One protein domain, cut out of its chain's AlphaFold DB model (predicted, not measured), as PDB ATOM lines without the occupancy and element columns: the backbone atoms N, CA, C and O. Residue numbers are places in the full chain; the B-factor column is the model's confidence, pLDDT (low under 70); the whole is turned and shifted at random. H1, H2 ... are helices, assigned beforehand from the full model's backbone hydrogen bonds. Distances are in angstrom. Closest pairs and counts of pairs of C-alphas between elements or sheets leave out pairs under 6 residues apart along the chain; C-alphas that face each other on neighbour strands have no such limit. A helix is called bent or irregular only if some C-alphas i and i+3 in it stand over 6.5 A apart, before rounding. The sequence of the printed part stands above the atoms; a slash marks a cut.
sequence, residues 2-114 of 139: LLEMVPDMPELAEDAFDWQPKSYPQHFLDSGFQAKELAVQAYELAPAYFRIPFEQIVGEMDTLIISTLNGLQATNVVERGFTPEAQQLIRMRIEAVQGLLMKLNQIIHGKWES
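What this domain is: This is residues 2 to 114 of the 139 residues of an uncharacterized protein of Alphaproteobacteria bacterium (UniProt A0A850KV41). Two long helices, H5 and H7, lie side by side and run opposite ways, making the longest axis of the domain. Short helices sit along one side of this pair: H1 and H2 pack near one end, with H6 at the turn from H5 to H7, while the hairpin of H3 and H4 lies toward the other end, and residues 18 to 23 span the way from H2 to H3. The printed part has 113 residues with seven named helices, H1 to H7 in order along the chain, and no named strand: the class is all helix. It is loose, with a radius of gyration of the C-alphas of 16.6 A, and only just elongated, spanning 49 by 32 by 19 A.

Where its parts are: H1 is residues 2 to 5, beginning at C-alpha 2 at (-15.055, -7.350, 47.769). H2 is residues 10 to 17, 11.3 A long, and only just irregular: C-alphas 11 and 14 are 6.9 A apart. H3 is residues 24 to 30 and H4 residues 36 to 44, 12.4 A. H5, the longest, is residues 48 to 75 and measures 40.1 A from C-alpha 48 at (-19.947, -31.023, 26.895). H6 is residues 77 to 80. H7, residues 84 to 108, measures 36.2 A and ends at C-alpha 108 at (-18.789, -29.975, 39.475).

How they stand to each other: H5 and H7 touch at a shallow tilt of 12 degrees, opposite ways; their closest C-alphas, of Met 61 and Val 97, are 6.0 A apart. Residues 90 to 94 of H7 touch H1, closest at the C-alphas of Glu 4 and Ile 90, 6.9 A. H1 touches H2, the closest C-alphas being those of Leu 2 and Ala 16, 5.9 A. H2 and H5 only just touch, with 3 pairs of C-alphas within 8 A, closest at Phe 17 and Leu 69, 6.0 A, through residues 69 to 73 of H5. H6 is close to H2 but not clearly touching: the closest C-alphas, of Pro 10 and Val 78, are 6.0 A apart. H3 and H4 form a helical hairpin at 14 degrees, closest at the C-alphas of Phe 28 and Lys 36, 5.2 A. H4 is close to H5 but not clearly touching, with the C-alphas of Tyr 43 and Arg 51 7.8 A apart. H3 and H7 are apart. Every O i to N i+4 pair is within hydrogen-bond range in H4 and H7, against 2 of 4 in H2, 2 of 3 in H3 and 23 of 24 in H5; H1 and H6 are too short for such a pair.

The domain as a whole: The C-alphas farthest apart, of Leu 45 and Arg 80, are 48.6 A apart. The printed part has no cut and no long link; H2 to H3 is short, the others tight. Mean pLDDT of the printed part is 93.3, and residue 114 alone is under 70.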
ATOM      1  N   LEU A   2     -15.347  -8.801  47.762       89.31
ATOM      2  CA  LEU A   2     -15.055  -7.350  47.769       89.31
ATOM      3  C   LEU A   2     -16.305  -6.473  47.600       89.31
ATOM      4  O   LEU A   2     -16.547  -5.596  48.418       89.31
ATOM      5  N   LEU A   3     -17.156  -6.785  46.618       90.50
ATOM      6  CA  LEU A   3     -18.407  -6.054  46.359       90.50
ATOM      7  C   LEU A   3     -19.348  -5.952  47.579       90.50
ATOM      8  O   LEU A   3     -20.107  -4.998  47.693       90.50
ATOM      9  N   GLU A   4     -19.294  -6.923  48.492       92.19
ATOM     10  CA  GLU A   4     -20.097  -6.946  49.724       92.19
ATOM     11  C   GLU A   4     -19.589  -5.966  50.777       92.19
ATOM     12  O   GLU A   4     -20.378  -5.424  51.541       92.19
ATOM     13  N   MET A   5     -18.278  -5.736  50.796       92.81
ATOM     14  CA  MET A   5     -17.609  -4.894  51.782       92.81
ATOM     15  C   MET A   5     -17.619  -3.421  51.378       92.81
ATOM     16  O   MET A   5     -17.571  -2.558  52.245       92.81
ATOM     17  N   VAL A   6     -17.710  -3.128  50.076       93.81
ATOM     18  CA  VAL A   6     -17.659  -1.769  49.508       93.81
ATOM     19  C   VAL A   6     -18.599  -0.760  50.197       93.81
ATOM     20  O   VAL A   6     -18.168   0.372  50.411       93.81
ATOM     21  N   PRO A   7     -19.841  -1.104  50.595       92.31
ATOM     22  CA  PRO A   7     -20.697  -0.156  51.307       92.31
ATOM     23  C   PRO A   7     -20.173   0.294  52.673       92.31
ATOM     24  O   PRO A   7     -20.403   1.441  53.056       92.31
ATOM     25  N   ASP A   8     -19.495  -0.601  53.393       92.75
ATOM     26  CA  ASP A   8     -18.928  -0.341  54.721       92.75
ATOM     27  C   ASP A   8     -17.472   0.150  54.637       92.75
ATOM     28  O   ASP A   8     -16.999   0.851  55.532       92.75
ATOM     29  N   MET A   9     -16.775  -0.199  53.551       93.12
ATOM     30  CA  MET A   9     -15.376   0.122  53.254       93.12
ATOM     31  C   MET A   9     -15.236   0.672  51.819       93.12
ATOM     32  O   MET A   9     -14.781  -0.047  50.918       93.12
ATOM     33  N   PRO A  10     -15.647   1.932  51.561       91.69
ATOM     34  CA  PRO A  10     -15.653   2.517  50.217       91.69
ATOM     35  C   PRO A  10     -14.272   2.611  49.556       91.69
ATOM     36  O   PRO A  10     -14.186   2.683  48.335       91.69
ATOM     37  N   GLU A  11     -13.190   2.587  50.332       91.88
ATOM     38  CA  GLU A  11     -11.813   2.552  49.838       91.88
ATOM     39  C   GLU A  11     -11.494   1.297  49.012       91.88
ATOM     40  O   GLU A  11     -10.589   1.327  48.187       91.88
ATOM     41  N   LEU A  12     -12.259   0.214  49.189       93.06
ATOM     42  CA  LEU A  12     -12.122  -1.021  48.411       93.06
ATOM     43  C   LEU A  12     -12.848  -0.958  47.057       93.06
ATOM     44  O   LEU A  12     -12.838  -1.933  46.303       93.06
ATOM     45  N   ALA A  13     -13.531   0.150  46.752       92.25
ATOM     46  CA  ALA A  13     -14.326   0.269  45.536       92.25
ATOM     47  C   ALA A  13     -13.467   0.250  44.267       92.25
ATOM     48  O   ALA A  13     -13.910  -0.310  43.271       92.25
ATOM     49  N   GLU A  14     -12.254   0.808  44.307       92.12
ATOM     50  CA  GLU A  14     -11.315   0.774  43.175       92.12
ATOM     51  C   GLU A  14     -11.003  -0.674  42.774       92.12
ATOM     52  O   GLU A  14     -11.319  -1.079  41.658       92.12
ATOM     53  N   ASP A  15     -10.553  -1.497  43.726       93.75
ATOM     54  CA  ASP A  15     -10.285  -2.923  43.501       93.75
ATOM     55  C   ASP A  15     -11.528  -3.689  43.015       93.75
ATOM     56  O   ASP A  15     -11.437  -4.610  42.200       93.75
ATOM     57  N   ALA A  16     -12.712  -3.335  43.531       93.00
ATOM     58  CA  ALA A  16     -13.961  -3.950  43.097       93.00
ATOM     59  C   ALA A  16     -14.318  -3.567  41.652       93.00
ATOM     60  O   ALA A  16     -14.812  -4.417  40.913       93.00
ATOM     61  N   PHE A  17     -14.082  -2.317  41.250       92.94
ATOM     62  CA  PHE A  17     -14.358  -1.816  39.901       92.94
ATOM     63  C   PHE A  17     -13.333  -2.280  38.864       92.94
ATOM     64  O   PHE A  17     -13.690  -2.443  37.699       92.94
ATOM     65  N   ASP A  18     -12.106  -2.567  39.289       94.06
ATOM     66  CA  ASP A  18     -11.065  -3.152  38.440       94.06
ATOM     67  C   ASP A  18     -11.268  -4.653  38.192       94.06
ATOM     68  O   ASP A  18     -10.572  -5.260  37.370       94.06
ATOM     69  N   TRP A  19     -12.237  -5.275  38.871       94.88
ATOM     70  CA  TRP A  19     -12.563  -6.675  38.649       94.88
ATOM     71  C   TRP A  19     -13.015  -6.920  37.205       94.88
ATOM     72  O   TRP A  19     -13.864  -6.217  36.658       94.88
ATOM     73  N   GLN A  20     -12.469  -7.976  36.603       94.62
ATOM     74  CA  GLN A  20     -12.813  -8.430  35.260       94.62
ATOM     75  C   GLN A  20     -13.033  -9.946  35.259       94.62
ATOM     76  O   GLN A  20     -12.325 -10.667  35.977       94.62
ATOM     77  N   PRO A  21     -13.974 -10.445  34.437       95.56
ATOM     78  CA  PRO A  21     -14.216 -11.871  34.309       95.56
ATOM     79  C   PRO A  21     -12.998 -12.584  33.718       95.56
ATOM     80  O   PRO A  21     -12.224 -12.020  32.938       95.56
ATOM     81  N   LYS A  22     -12.841 -13.859  34.070       95.19
ATOM     82  CA  LYS A  22     -11.809 -14.739  33.515       95.19
ATOM     83  C   LYS A  22     -12.444 -16.054  33.113       95.19
ATOM     84  O   LYS A  22     -13.262 -16.597  33.851       95.19
ATOM     85  N   SER A  23     -12.008 -16.606  31.983       94.19
ATOM     86  CA  SER A  23     -12.390 -17.969  31.626       94.19
ATOM     87  C   SER A  23     -11.878 -18.954  32.680       94.19
ATOM     88  O   SER A  23     -10.862 -18.717  33.344       94.19
ATOM     89  N   TYR A  24     -12.565 -20.085  32.819       93.06
ATOM     90  CA  TYR A  24     -12.187 -21.108  33.790       93.06
ATOM     91  C   TYR A  24     -10.747 -21.631  33.591       93.06
ATOM     92  O   TYR A  24     -10.018 -21.726  34.579       93.06
ATOM     93  N   PRO A  25     -10.250 -21.857  32.354       95.50
ATOM     94  CA  PRO A  25      -8.832 -22.139  32.134       95.50
ATOM     95  C   PRO A  25      -7.900 -20.996  32.552       95.50
ATOM     96  O   PRO A  25      -6.902 -21.234  33.235       95.50
ATOM     97  N   GLN A  26      -8.229 -19.750  32.189       96.25
ATOM     98  CA  GLN A  26      -7.387 -18.590  32.497       96.25
ATOM     99  C   GLN A  26      -7.234 -18.392  34.007       96.25
ATOM    100  O   GLN A  26      -6.147 -18.062  34.478       96.25
ATOM    101  N   HIS A  27      -8.293 -18.662  34.779       93.50
ATOM    102  CA  HIS A  27      -8.238 -18.660  36.238       93.50
ATOM    103  C   HIS A  27      -7.102 -19.549  36.775       93.50
ATOM    104  O   HIS A  27      -6.329 -19.106  37.625       93.50
ATOM    105  N   PHE A  28      -6.953 -20.773  36.256       95.00
ATOM    106  CA  PHE A  28      -5.862 -21.660  36.662       95.00
ATOM    107  C   PHE A  28      -4.501 -21.174  36.178       95.00
ATOM    108  O   PHE A  28      -3.547 -21.208  36.958       95.00
ATOM    109  N   LEU A  29      -4.405 -20.710  34.929       95.69
ATOM    110  CA  LEU A  29      -3.149 -20.235  34.341       95.69
ATOM    111  C   LEU A  29      -2.551 -19.054  35.116       95.69
ATOM    112  O   LEU A  29      -1.332 -19.021  35.323       95.69
ATOM    113  N   ASP A  30      -3.408 -18.160  35.612       95.44
ATOM    114  CA  ASP A  30      -3.035 -16.999  36.427       95.44
ATOM    115  C   ASP A  30      -2.765 -17.349  37.899       95.44
ATOM    116  O   ASP A  30      -2.199 -16.545  38.641       95.44
ATOM    117  N   SER A  31      -3.182 -18.535  38.349       94.06
ATOM    118  CA  SER A  31      -3.032 -18.960  39.740       94.06
ATOM    119  C   SER A  31      -1.635 -19.519  40.049       94.06
ATOM    120  O   SER A  31      -0.891 -19.974  39.175       94.06
ATOM    121  N   GLY A  32      -1.301 -19.576  41.342       95.00
ATOM    122  CA  GLY A  32      -0.130 -20.294  41.859       95.00
ATOM    123  C   GLY A  32      -0.307 -21.816  41.951       95.00
ATOM    124  O   GLY A  32       0.495 -22.482  42.607       95.00
ATOM    125  N   PHE A  33      -1.367 -22.384  41.362       94.69
ATOM    126  CA  PHE A  33      -1.652 -23.813  41.452       94.69
ATOM    127  C   PHE A  33      -0.626 -24.636  40.660       94.69
ATOM    128  O   PHE A  33      -0.479 -24.480  39.448       94.69
ATOM    129  N   GLN A  34       0.075 -25.546  41.344       96.06
ATOM    130  CA  GLN A  34       1.192 -26.305  40.762       96.06
ATOM    131  C   GLN A  34       0.784 -27.156  39.552       96.06
ATOM    132  O   GLN A  34       1.558 -27.290  38.610       96.06
ATOM    133  N   ALA A  35      -0.432 -27.710  39.558       95.38
ATOM    134  CA  ALA A  35      -0.939 -28.576  38.495       95.38
ATOM    135  C   ALA A  35      -1.901 -27.847  37.533       95.38
ATOM    136  O   ALA A  35      -2.786 -28.477  36.959       95.38
ATOM    137  N   LYS A  36      -1.748 -26.526  37.353       96.69
ATOM    138  CA  LYS A  36      -2.644 -25.704  36.518       96.69
ATOM    139  C   LYS A  36      -2.810 -26.214  35.088       96.69
ATOM    140  O   LYS A  36      -3.938 -26.326  34.627       96.69
ATOM    141  N   GLU A  37      -1.726 -26.624  34.434       96.31
ATOM    142  CA  GLU A  37      -1.786 -27.166  33.067       96.31
ATOM    143  C   GLU A  37      -2.602 -28.462  32.997       96.31
ATOM    144  O   GLU A  37      -3.360 -28.681  32.054       96.31
ATOM    145  N   LEU A  38      -2.489 -29.314  34.022       96.50
ATOM    146  CA  LEU A  38      -3.263 -30.550  34.104       96.50
ATOM    147  C   LEU A  38      -4.749 -30.260  34.347       96.50
ATOM    148  O   LEU A  38      -5.599 -30.925  33.762       96.50
ATOM    149  N   ALA A  39      -5.069 -29.264  35.178       95.00
ATOM    150  CA  ALA A  39      -6.448 -28.839  35.408       95.00
ATOM    151  C   ALA A  39      -7.095 -28.276  34.132       95.00
ATOM    152  O   ALA A  39      -8.230 -28.632  33.822       95.00
ATOM    153  N   VAL A  40      -6.357 -27.463  33.366       96.69
ATOM    154  CA  VAL A  40      -6.815 -26.937  32.071       96.69
ATOM    155  C   VAL A  40      -7.095 -28.077  31.090       96.69
ATOM    156  O   VAL A  40      -8.194 -28.149  30.547       96.69
ATOM    157  N   GLN A  41      -6.167 -29.026  30.936       96.94
ATOM    158  CA  GLN A  41      -6.366 -30.188  30.057       96.94
ATOM    159  C   GLN A  41      -7.563 -31.047  30.483       96.94
ATOM    160  O   GLN A  41      -8.345 -31.493  29.645       96.94
ATOM    161  N   ALA A  42      -7.729 -31.278  31.788       94.81
ATOM    162  CA  ALA A  42      -8.867 -32.030  32.307       94.81
ATOM    163  C   ALA A  42     -10.199 -31.327  32.007       94.81
ATOM    164  O   ALA A  42     -11.175 -31.989  31.660       94.81
ATOM    165  N   TYR A  43     -10.232 -29.997  32.107       94.88
ATOM    166  CA  TYR A  43     -11.403 -29.202  31.757       94.88
ATOM    167  C   TYR A  43     -11.723 -29.254  30.256       94.88
ATOM    168  O   TYR A  43     -12.880 -29.441  29.889       94.88
ATOM    169  N   GLU A  44     -10.721 -29.155  29.382       94.62
ATOM    170  CA  GLU A  44     -10.918 -29.240  27.926       94.62
ATOM    171  C   GLU A  44     -11.469 -30.603  27.482       94.62
ATOM    172  O   GLU A  44     -12.265 -30.686  26.545       94.62
ATOM    173  N   LEU A  45     -11.079 -31.668  28.185       95.94
ATOM    174  CA  LEU A  45     -11.563 -33.032  27.963       95.94
ATOM    175  C   LEU A  45     -12.897 -33.331  28.666       95.94
ATOM    176  O   LEU A  45     -13.454 -34.417  28.473       95.94
ATOM    177  N   ALA A  46     -13.417 -32.410  29.481       93.81
ATOM    178  CA  ALA A  46     -14.663 -32.619  30.200       93.81
ATOM    179  C   ALA A  46     -15.850 -32.756  29.222       93.81
ATOM    180  O   ALA A  46     -15.924 -32.027  28.224       93.81
ATOM    181  N   PRO A  47     -16.819 -33.651  29.502       94.19
ATOM    182  CA  PRO A  47     -17.990 -33.815  28.651       94.19
ATOM    183  C   PRO A  47     -18.761 -32.504  28.472       94.19
ATOM    184  O   PRO A  47     -19.045 -31.801  29.443       94.19
ATOM    185  N   ALA A  48     -19.175 -32.221  27.233       93.12
ATOM    186  CA  ALA A  48     -19.947 -31.023  26.895       93.12
ATOM    187  C   ALA A  48     -21.231 -30.886  27.731       93.12
ATOM    188  O   ALA A  48     -21.606 -29.774  28.088       93.12
ATOM    189  N   TYR A  49     -21.842 -32.015  28.112       91.75
ATOM    190  CA  TYR A  49     -23.015 -32.069  28.989       91.75
ATOM    191  C   TYR A  49     -22.815 -31.350  30.333       91.75
ATOM    192  O   TYR A  49     -23.760 -30.777  30.856       91.75
ATOM    193  N   PHE A  50     -21.593 -31.338  30.874       92.75
ATOM    194  CA  PHE A  50     -21.262 -30.579  32.085       92.75
ATOM    195  C   PHE A  50     -20.624 -29.232  31.753       92.75
ATOM    196  O   PHE A  50     -20.892 -28.236  32.420       92.75
ATOM    197  N   ARG A  51     -19.781 -29.184  30.717       94.50
ATOM    198  CA  ARG A  51     -19.011 -27.984  30.383       94.50
ATOM    199  C   ARG A  51     -19.882 -26.834  29.870       94.50
ATOM    200  O   ARG A  51     -19.662 -25.705  30.286       94.50
ATOM    201  N   ILE A  52     -20.882 -27.111  29.032       94.25
ATOM    202  CA  ILE A  52     -21.784 -26.084  28.485       94.25
ATOM    203  C   ILE A  52     -22.602 -25.388  29.588       94.25
ATOM    204  O   ILE A  52     -22.484 -24.168  29.694       94.25
ATOM    205  N   PRO A  53     -23.379 -26.095  30.438       94.50
ATOM    206  CA  PRO A  53     -24.122 -25.427  31.510       94.50
ATOM    207  C   PRO A  53     -23.197 -24.716  32.499       94.50
ATOM    208  O   PRO A  53     -23.530 -23.645  32.997       94.50
ATOM    209  N   PHE A  54     -22.008 -25.270  32.753       95.75
ATOM    210  CA  PHE A  54     -21.011 -24.608  33.588       95.75
ATOM    211  C   PHE A  54     -20.602 -23.250  33.004       95.75
ATOM    212  O   PHE A  54     -20.654 -22.241  33.701       95.75
ATOM    213  N   GLU A  55     -20.215 -23.214  31.725       96.06
ATOM    214  CA  GLU A  55     -19.809 -21.987  31.032       96.06
ATOM    215  C   GLU A  55     -20.949 -20.958  30.970       96.06
ATOM    216  O   GLU A  55     -20.708 -19.770  31.182       96.06
ATOM    217  N   GLN A  56     -22.192 -21.399  30.754       95.88
ATOM    218  CA  GLN A  56     -23.364 -20.517  30.756       95.88
ATOM    219  C   GLN A  56     -23.589 -19.857  32.118       95.88
ATOM    220  O   GLN A  56     -23.702 -18.636  32.193       95.88
ATOM    221  N   ILE A  57     -23.577 -20.637  33.201       96.56
ATOM    222  CA  ILE A  57     -23.779 -20.108  34.557       96.56
ATOM    223  C   ILE A  57     -22.624 -19.182  34.965       96.56
ATOM    224  O   ILE A  57     -22.855 -18.173  35.634       96.56
ATOM    225  N   VAL A  58     -21.386 -19.478  34.548       96.56
ATOM    226  CA  VAL A  58     -20.256 -18.548  34.717       96.56
ATOM    227  C   VAL A  58     -20.527 -17.233  33.981       96.56
ATOM    228  O   VAL A  58     -20.398 -16.173  34.586       96.56
ATOM    229  N   GLY A  59     -20.981 -17.278  32.726       96.81
ATOM    230  CA  GLY A  59     -21.316 -16.077  31.954       96.81
ATOM    231  C   GLY A  59     -22.467 -15.254  32.550       96.81
ATOM    232  O   GLY A  59     -22.415 -14.019  32.558       96.81
ATOM    233  N   GLU A  60     -23.491 -15.913  33.100       96.88
ATOM    234  CA  GLU A  60     -24.568 -15.256  33.852       96.88
ATOM    235  C   GLU A  60     -24.024 -14.536  35.090       96.88
ATOM    236  O   GLU A  60     -24.365 -13.377  35.346       96.88
ATOM    237  N   MET A  61     -23.143 -15.202  35.841       96.31
ATOM    238  CA  MET A  61     -22.510 -14.641  37.033       96.31
ATOM    239  C   MET A  61     -21.631 -13.436  36.685       96.31
ATOM    240  O   MET A  61     -21.731 -12.400  37.344       96.31
ATOM    241  N   ASP A  62     -20.830 -13.536  35.625       96.56
ATOM    242  CA  ASP A  62     -19.993 -12.443  35.131       96.56
ATOM    243  C   ASP A  62     -20.847 -11.231  34.738       96.56
ATOM    244  O   ASP A  62     -20.592 -10.109  35.179       96.56
ATOM    245  N   THR A  63     -21.927 -11.455  33.983       96.88
ATOM    246  CA  THR A  63     -22.862 -10.396  33.569       96.88
ATOM    247  C   THR A  63     -23.523  -9.721  34.771       96.88
ATOM    248  O   THR A  63     -23.661  -8.493  34.823       96.88
ATOM    249  N   LEU A  64     -23.916 -10.507  35.774       96.31
ATOM    250  CA  LEU A  64     -24.514 -10.005  37.004       96.31
ATOM    251  C   LEU A  64     -23.537  -9.126  37.799       96.31
ATOM    252  O   LEU A  64     -23.924  -8.050  38.266       96.31
ATOM    253  N   ILE A  65     -22.277  -9.546  37.930       95.56
ATOM    254  CA  ILE A  65     -21.249  -8.778  38.642       95.56
ATOM    255  C   ILE A  65     -20.936  -7.485  37.881       95.56
ATOM    256  O   ILE A  65     -21.031  -6.407  38.466       95.56
ATOM    257  N   ILE A  66     -20.662  -7.565  36.575       96.06
ATOM    258  CA  ILE A  66     -20.334  -6.399  35.736       96.06
ATOM    259  C   ILE A  66     -21.472  -5.379  35.746       96.06
ATOM    260  O   ILE A  66     -21.241  -4.189  35.958       96.06
ATOM    261  N   SER A  67     -22.717  -5.822  35.551       95.62
ATOM    262  CA  SER A  67     -23.872  -4.914  35.570       95.62
ATOM    263  C   SER A  67     -24.056  -4.236  36.928       95.62
ATOM    264  O   SER A  67     -24.437  -3.065  36.981       95.62
ATOM    265  N   THR A  68     -23.734  -4.933  38.021       94.69
ATOM    266  CA  THR A  68     -23.755  -4.350  39.365       94.69
ATOM    267  C   THR A  68     -22.678  -3.278  39.509       94.69
ATOM    268  O   THR A  68     -23.007  -2.155  39.883       94.69
ATOM    269  N   LEU A  69     -21.423  -3.575  39.156       94.44
ATOM    270  CA  LEU A  69     -20.311  -2.617  39.231       94.44
ATOM    271  C   LEU A  69     -20.579  -1.369  38.378       94.44
ATOM    272  O   LEU A  69     -20.505  -0.252  38.887       94.44
ATOM    273  N   ASN A  70     -21.013  -1.557  37.128       94.06
ATOM    274  CA  ASN A  70     -21.366  -0.460  36.225       94.06
ATOM    275  C   ASN A  70     -22.491   0.417  36.795       94.06
ATOM    276  O   ASN A  70     -22.438   1.641  36.691       94.06
ATOM    277  N   GLY A  71     -23.508  -0.186  37.422       92.75
ATOM    278  CA  GLY A  71     -24.595   0.555  38.065       92.75
ATOM    279  C   GLY A  71     -24.123   1.392  39.258       92.75
ATOM    280  O   GLY A  71     -24.549   2.538  39.430       92.75
ATOM    281  N   LEU A  72     -23.201   0.860  40.063       91.56
ATOM    282  CA  LEU A  72     -22.600   1.594  41.180       91.56
ATOM    283  C   LEU A  72     -21.736   2.762  40.681       91.56
ATOM    284  O   LEU A  72     -21.864   3.880  41.184       91.56
ATOM    285  N   GLN A  73     -20.929   2.548  39.639       91.94
ATOM    286  CA  GLN A  73     -20.128   3.609  39.024       91.94
ATOM    287  C   GLN A  73     -21.006   4.707  38.408       91.94
ATOM    288  O   GLN A  73     -20.790   5.889  38.666       91.94
ATOM    289  N   ALA A  74     -22.051   4.337  37.662       92.31
ATOM    290  CA  ALA A  74     -22.955   5.290  37.012       92.31
ATOM    291  C   ALA A  74     -23.711   6.186  38.009       92.31
ATOM    292  O   ALA A  74     -24.084   7.315  37.688       92.31
ATOM    293  N   THR A  75     -23.938   5.697  39.231       90.25
ATOM    294  CA  THR A  75     -24.595   6.468  40.296       90.25
ATOM    295  C   THR A  75     -23.619   7.291  41.132       90.25
ATOM    296  O   THR A  75     -24.072   8.128  41.916       90.25
ATOM    297  N   ASN A  76     -22.308   7.110  40.933       90.44
ATOM    298  CA  ASN A  76     -21.233   7.717  41.716       90.44
ATOM    299  C   ASN A  76     -21.414   7.494  43.230       90.44
ATOM    300  O   ASN A  76     -21.251   8.401  44.050       90.44
ATOM    301  N   VAL A  77     -21.837   6.277  43.589       90.50
ATOM    302  CA  VAL A  77     -22.244   5.908  44.954       90.50
ATOM    303  C   VAL A  77     -21.118   6.061  45.979       90.50
ATOM    304  O   VAL A  77     -21.387   6.376  47.132       90.50
ATOM    305  N   VAL A  78     -19.861   5.909  45.561       90.25
ATOM    306  CA  VAL A  78     -18.691   6.057  46.440       90.25
ATOM    307  C   VAL A  78     -18.573   7.495  46.952       90.25
ATOM    308  O   VAL A  78     -18.363   7.707  48.141       90.25
ATOM    309  N   GLU A  79     -18.787   8.490  46.085       91.50
ATOM    310  CA  GLU A  79     -18.743   9.906  46.473       91.50
ATOM    311  C   GLU A  79     -20.047  10.379  47.130       91.50
ATOM    312  O   GLU A  79     -20.033  11.236  48.013       91.50
ATOM    313  N   ARG A  80     -21.192   9.837  46.697       91.06
ATOM    314  CA  ARG A  80     -22.524  10.233  47.195       91.06
ATOM    315  C   ARG A  80     -22.940   9.526  48.485       91.06
ATOM    316  O   ARG A  80     -23.878   9.977  49.141       91.06
ATOM    317  N   GLY A  81     -22.252   8.447  48.835       92.06
ATOM    318  CA  GLY A  81     -22.607   7.544  49.919       92.06
ATOM    319  C   GLY A  81     -23.580   6.442  49.486       92.06
ATOM    320  O   GLY A  81     -24.422   6.613  48.601       92.06
ATOM    321  N   PHE A  82     -23.479   5.296  50.159       93.19
ATOM    322  CA  PHE A  82     -24.345   4.141  49.942       93.19
ATOM    323  C   PHE A  82     -25.675   4.327  50.670       93.19
ATOM    324  O   PHE A  82     -25.762   4.124  51.881       93.19
ATOM    325  N   THR A  83     -26.726   4.695  49.931       92.12
ATOM    326  CA  THR A  83     -28.081   4.765  50.495       92.12
ATOM    327  C   THR A  83     -28.570   3.368  50.907       92.12
ATOM    328  O   THR A  83     -28.085   2.366  50.367       92.12
ATOM    329  N   PRO A  84     -29.549   3.256  51.824       92.50
ATOM    330  CA  PRO A  84     -30.124   1.964  52.203       92.50
ATOM    331  C   PRO A  84     -30.604   1.134  51.003       92.50
ATOM    332  O   PRO A  84     -30.435  -0.084  50.982       92.50
ATOM    333  N   GLU A  85     -31.143   1.788  49.975       90.25
ATOM    334  CA  GLU A  85     -31.597   1.160  48.733       90.25
ATOM    335  C   GLU A  85     -30.423   0.612  47.912       90.25
ATOM    336  O   GLU A  85     -30.499  -0.508  47.407       90.25
ATOM    337  N   ALA A  86     -29.315   1.357  47.812       90.75
ATOM    338  CA  ALA A  86     -28.106   0.900  47.129       90.75
ATOM    339  C   ALA A  86     -27.476  -0.304  47.847       90.75
ATOM    340  O   ALA A  86     -27.115  -1.292  47.208       90.75
ATOM    341  N   GLN A  87     -27.410  -0.267  49.182       93.12
ATOM    342  CA  GLN A  87     -26.946  -1.405  49.977       93.12
ATOM    343  C   GLN A  87     -27.848  -2.630  49.800       93.12
ATOM    344  O   GLN A  87     -27.360  -3.754  49.702       93.12
ATOM    345  N   GLN A  88     -29.166  -2.422  49.745       92.44
ATOM    346  CA  GLN A  88     -30.113  -3.507  49.524       92.44
ATOM    347  C   GLN A  88     -29.958  -4.125  48.134       92.44
ATOM    348  O   GLN A  88     -29.968  -5.348  48.013       92.44
ATOM    349  N   LEU A  89     -29.757  -3.305  47.099       90.94
ATOM    350  CA  LEU A  89     -29.469  -3.792  45.753       90.94
ATOM    351  C   LEU A  89     -28.203  -4.655  45.743       90.94
ATOM    352  O   LEU A  89     -28.230  -5.754  45.198       90.94
ATOM    353  N   ILE A  90     -27.118  -4.195  46.373       93.19
ATOM    354  CA  ILE A  90     -25.863  -4.955  46.469       93.19
ATOM    355  C   ILE A  90     -26.094  -6.304  47.159       93.19
ATOM    356  O   ILE A  90     -25.689  -7.333  46.618       93.19
ATOM    357  N   ARG A  91     -26.810  -6.327  48.292       94.69
ATOM    358  CA  ARG A  91     -27.166  -7.571  48.999       94.69
ATOM    359  C   ARG A  91     -27.927  -8.548  48.101       94.69
ATOM    360  O   ARG A  91     -27.509  -9.694  47.969       94.69
ATOM    361  N   MET A  92     -28.966  -8.084  47.406       95.31
ATOM    362  CA  MET A  92     -29.738  -8.921  46.475       95.31
ATOM    363  C   MET A  92     -28.877  -9.479  45.333       95.31
ATOM    364  O   MET A  92     -29.036 -10.629  44.928       95.31
ATOM    365  N   ARG A  93     -27.949  -8.675  44.799       95.44
ATOM    366  CA  ARG A  93     -27.028  -9.113  43.741       95.44
ATOM    367  C   ARG A  93     -26.056 -10.176  44.252       95.44
ATOM    368  O   ARG A  93     -25.798 -11.141  43.540       95.44
ATOM    369  N   ILE A  94     -25.565 -10.043  45.484       95.31
ATOM    370  CA  ILE A  94     -24.687 -11.036  46.119       95.31
ATOM    371  C   ILE A  94     -25.423 -12.354  46.356       95.31
ATOM    372  O   ILE A  94     -24.876 -13.406  46.039       95.31
ATOM    373  N   GLU A  95     -26.660 -12.313  46.851       96.06
ATOM    374  CA  GLU A  95     -27.493 -13.511  47.021       96.06
ATOM    375  C   GLU A  95     -27.705 -14.241  45.685       96.06
ATOM    376  O   GLU A  95     -27.559 -15.462  45.608       96.06
ATOM    377  N   ALA A  96     -27.960 -13.501  44.601       96.38
ATOM    378  CA  ALA A  96     -28.075 -14.080  43.265       96.38
ATOM    379  C   ALA A  96     -26.755 -14.720  42.783       96.38
ATOM    380  O   ALA A  96     -26.773 -15.844  42.279       96.38
ATOM    381  N   VAL A  97     -25.603 -14.072  43.007       96.00
ATOM    382  CA  VAL A  97     -24.277 -14.663  42.724       96.00
ATOM    383  C   VAL A  97     -24.061 -15.948  43.530       96.00
ATOM    384  O   VAL A  97     -23.597 -16.947  42.983       96.00
ATOM    385  N   GLN A  98     -24.427 -15.965  44.815       95.44
ATOM    386  CA  GLN A  98     -24.333 -17.166  45.649       95.44
ATOM    387  C   GLN A  98     -25.209 -18.306  45.108       95.44
ATOM    388  O   GLN A  98     -24.766 -19.453  45.090       95.44
ATOM    389  N   GLY A  99     -26.409 -18.000  44.605       96.06
ATOM    390  CA  GLY A  99     -27.272 -18.972  43.932       96.06
ATOM    391  C   GLY A  99     -26.618 -19.592  42.692       96.06
ATOM    392  O   GLY A  99     -26.625 -20.814  42.536       96.06
ATOM    393  N   LEU A 100     -25.983 -18.779  41.844       96.00
ATOM    394  CA  LEU A 100     -25.243 -19.264  40.670       96.00
ATOM    395  C   LEU A 100     -24.044 -20.137  41.078       96.00
ATOM    396  O   LEU A 100     -23.849 -21.217  40.522       96.00
ATOM    397  N   LEU A 101     -23.296 -19.745  42.116       95.00
ATOM    398  CA  LEU A 101     -22.207 -20.557  42.675       95.00
ATOM    399  C   LEU A 101     -22.693 -21.919  43.194       95.00
ATOM    400  O   LEU A 101     -21.993 -22.924  43.051       95.00
ATOM    401  N   MET A 102     -23.886 -21.986  43.790       95.06
ATOM    402  CA  MET A 102     -24.477 -23.263  44.201       95.06
ATOM    403  C   MET A 102     -24.771 -24.162  42.996       95.06
ATOM    404  O   MET A 102     -24.454 -25.351  43.055       95.06
ATOM    405  N   LYS A 103     -25.296 -23.614  41.893       94.56
ATOM    406  CA  LYS A 103     -25.518 -24.374  40.650       94.56
ATOM    407  C   LYS A 103     -24.204 -24.877  40.041       94.56
ATOM    408  O   LYS A 103     -24.096 -26.057  39.713       94.56
ATOM    409  N   LEU A 104     -23.166 -24.035  39.986       94.62
ATOM    410  CA  LEU A 104     -21.827 -24.454  39.539       94.62
ATOM    411  C   LEU A 104     -21.290 -25.618  40.381       94.62
ATOM    412  O   LEU A 104     -20.773 -26.595  39.837       94.62
ATOM    413  N   ASN A 105     -21.460 -25.557  41.706       93.50
ATOM    414  CA  ASN A 105     -21.071 -26.653  42.591       93.50
ATOM    415  C   ASN A 105     -21.828 -27.951  42.282       93.50
ATOM    416  O   ASN A 105     -21.225 -29.020  42.335       93.50
ATOM    417  N   GLN A 106     -23.114 -27.899  41.941       93.88
ATOM    418  CA  GLN A 106     -23.867 -29.100  41.563       93.88
ATOM    419  C   GLN A 106     -23.306 -29.745  40.291       93.88
ATOM    420  O   GLN A 106     -23.118 -30.961  40.269       93.88
ATOM    421  N   ILE A 107     -22.952 -28.938  39.285       93.62
ATOM    422  CA  ILE A 107     -22.326 -29.419  38.044       93.62
ATOM    423  C   ILE A 107     -20.979 -30.081  38.329       93.62
ATOM    424  O   ILE A 107     -20.751 -31.208  37.891       93.62
ATOM    425  N   ILE A 108     -20.111 -29.433  39.115       90.19
ATOM    426  CA  ILE A 108     -18.789 -29.975  39.475       90.19
ATOM    427  C   ILE A 108     -18.915 -31.341  40.172       90.19
ATOM    428  O   ILE A 108     -18.086 -32.223  39.958       90.19
ATOM    429  N   HIS A 109     -19.959 -31.541  40.982       90.00
ATOM    430  CA  HIS A 109     -20.207 -32.802  41.689       90.00
ATOM    431  C   HIS A 109     -21.048 -33.812  40.888       90.00
ATOM    432  O   HIS A 109     -21.433 -34.843  41.441       90.00
ATOM    433  N   GLY A 110     -21.352 -33.534  39.616       86.69
ATOM    434  CA  GLY A 110     -22.129 -34.422  38.748       86.69
ATOM    435  C   GLY A 110     -23.598 -34.574  39.154       86.69
ATOM    436  O   GLY A 110     -24.230 -35.556  38.781       86.69
ATOM    437  N   LYS A 111     -24.141 -33.627  39.928       85.62
ATOM    438  CA  LYS A 111     -25.549 -33.588  40.364       85.62
ATOM    439  C   LYS A 111     -26.415 -32.686  39.479       85.62
ATOM    440  O   LYS A 111     -27.461 -32.227  39.918       85.62
ATOM    441  N   TRP A 112     -25.936 -32.378  38.278       80.44
ATOM    442  CA  TRP A 112     -26.669 -31.589  37.297       80.44
ATOM    443  C   TRP A 112     -27.665 -32.478  36.557       80.44
ATOM    444  O   TRP A 112     -27.259 -33.447  35.912       80.44
ATOM    445  N   GLU A 113     -28.944 -32.134  36.651       74.25
ATOM    446  CA  GLU A 113     -30.020 -32.738  35.873       74.25
ATOM    447  C   GLU A 113     -30.429 -31.734  34.786       74.25
ATOM    448  O   GLU A 113     -30.625 -30.552  35.050       74.25
ATOM    449  N   SER A 114     -30.498 -32.186  33.533       60.34
ATOM    450  CA  SER A 114     -30.695 -31.330  32.350       60.34
ATOM    451  C   SER A 114     -32.075 -30.683  32.227       60.34
ATOM    452  O   SER A 114     -32.288 -29.936  31.277       60.34
TER     453      SER A 114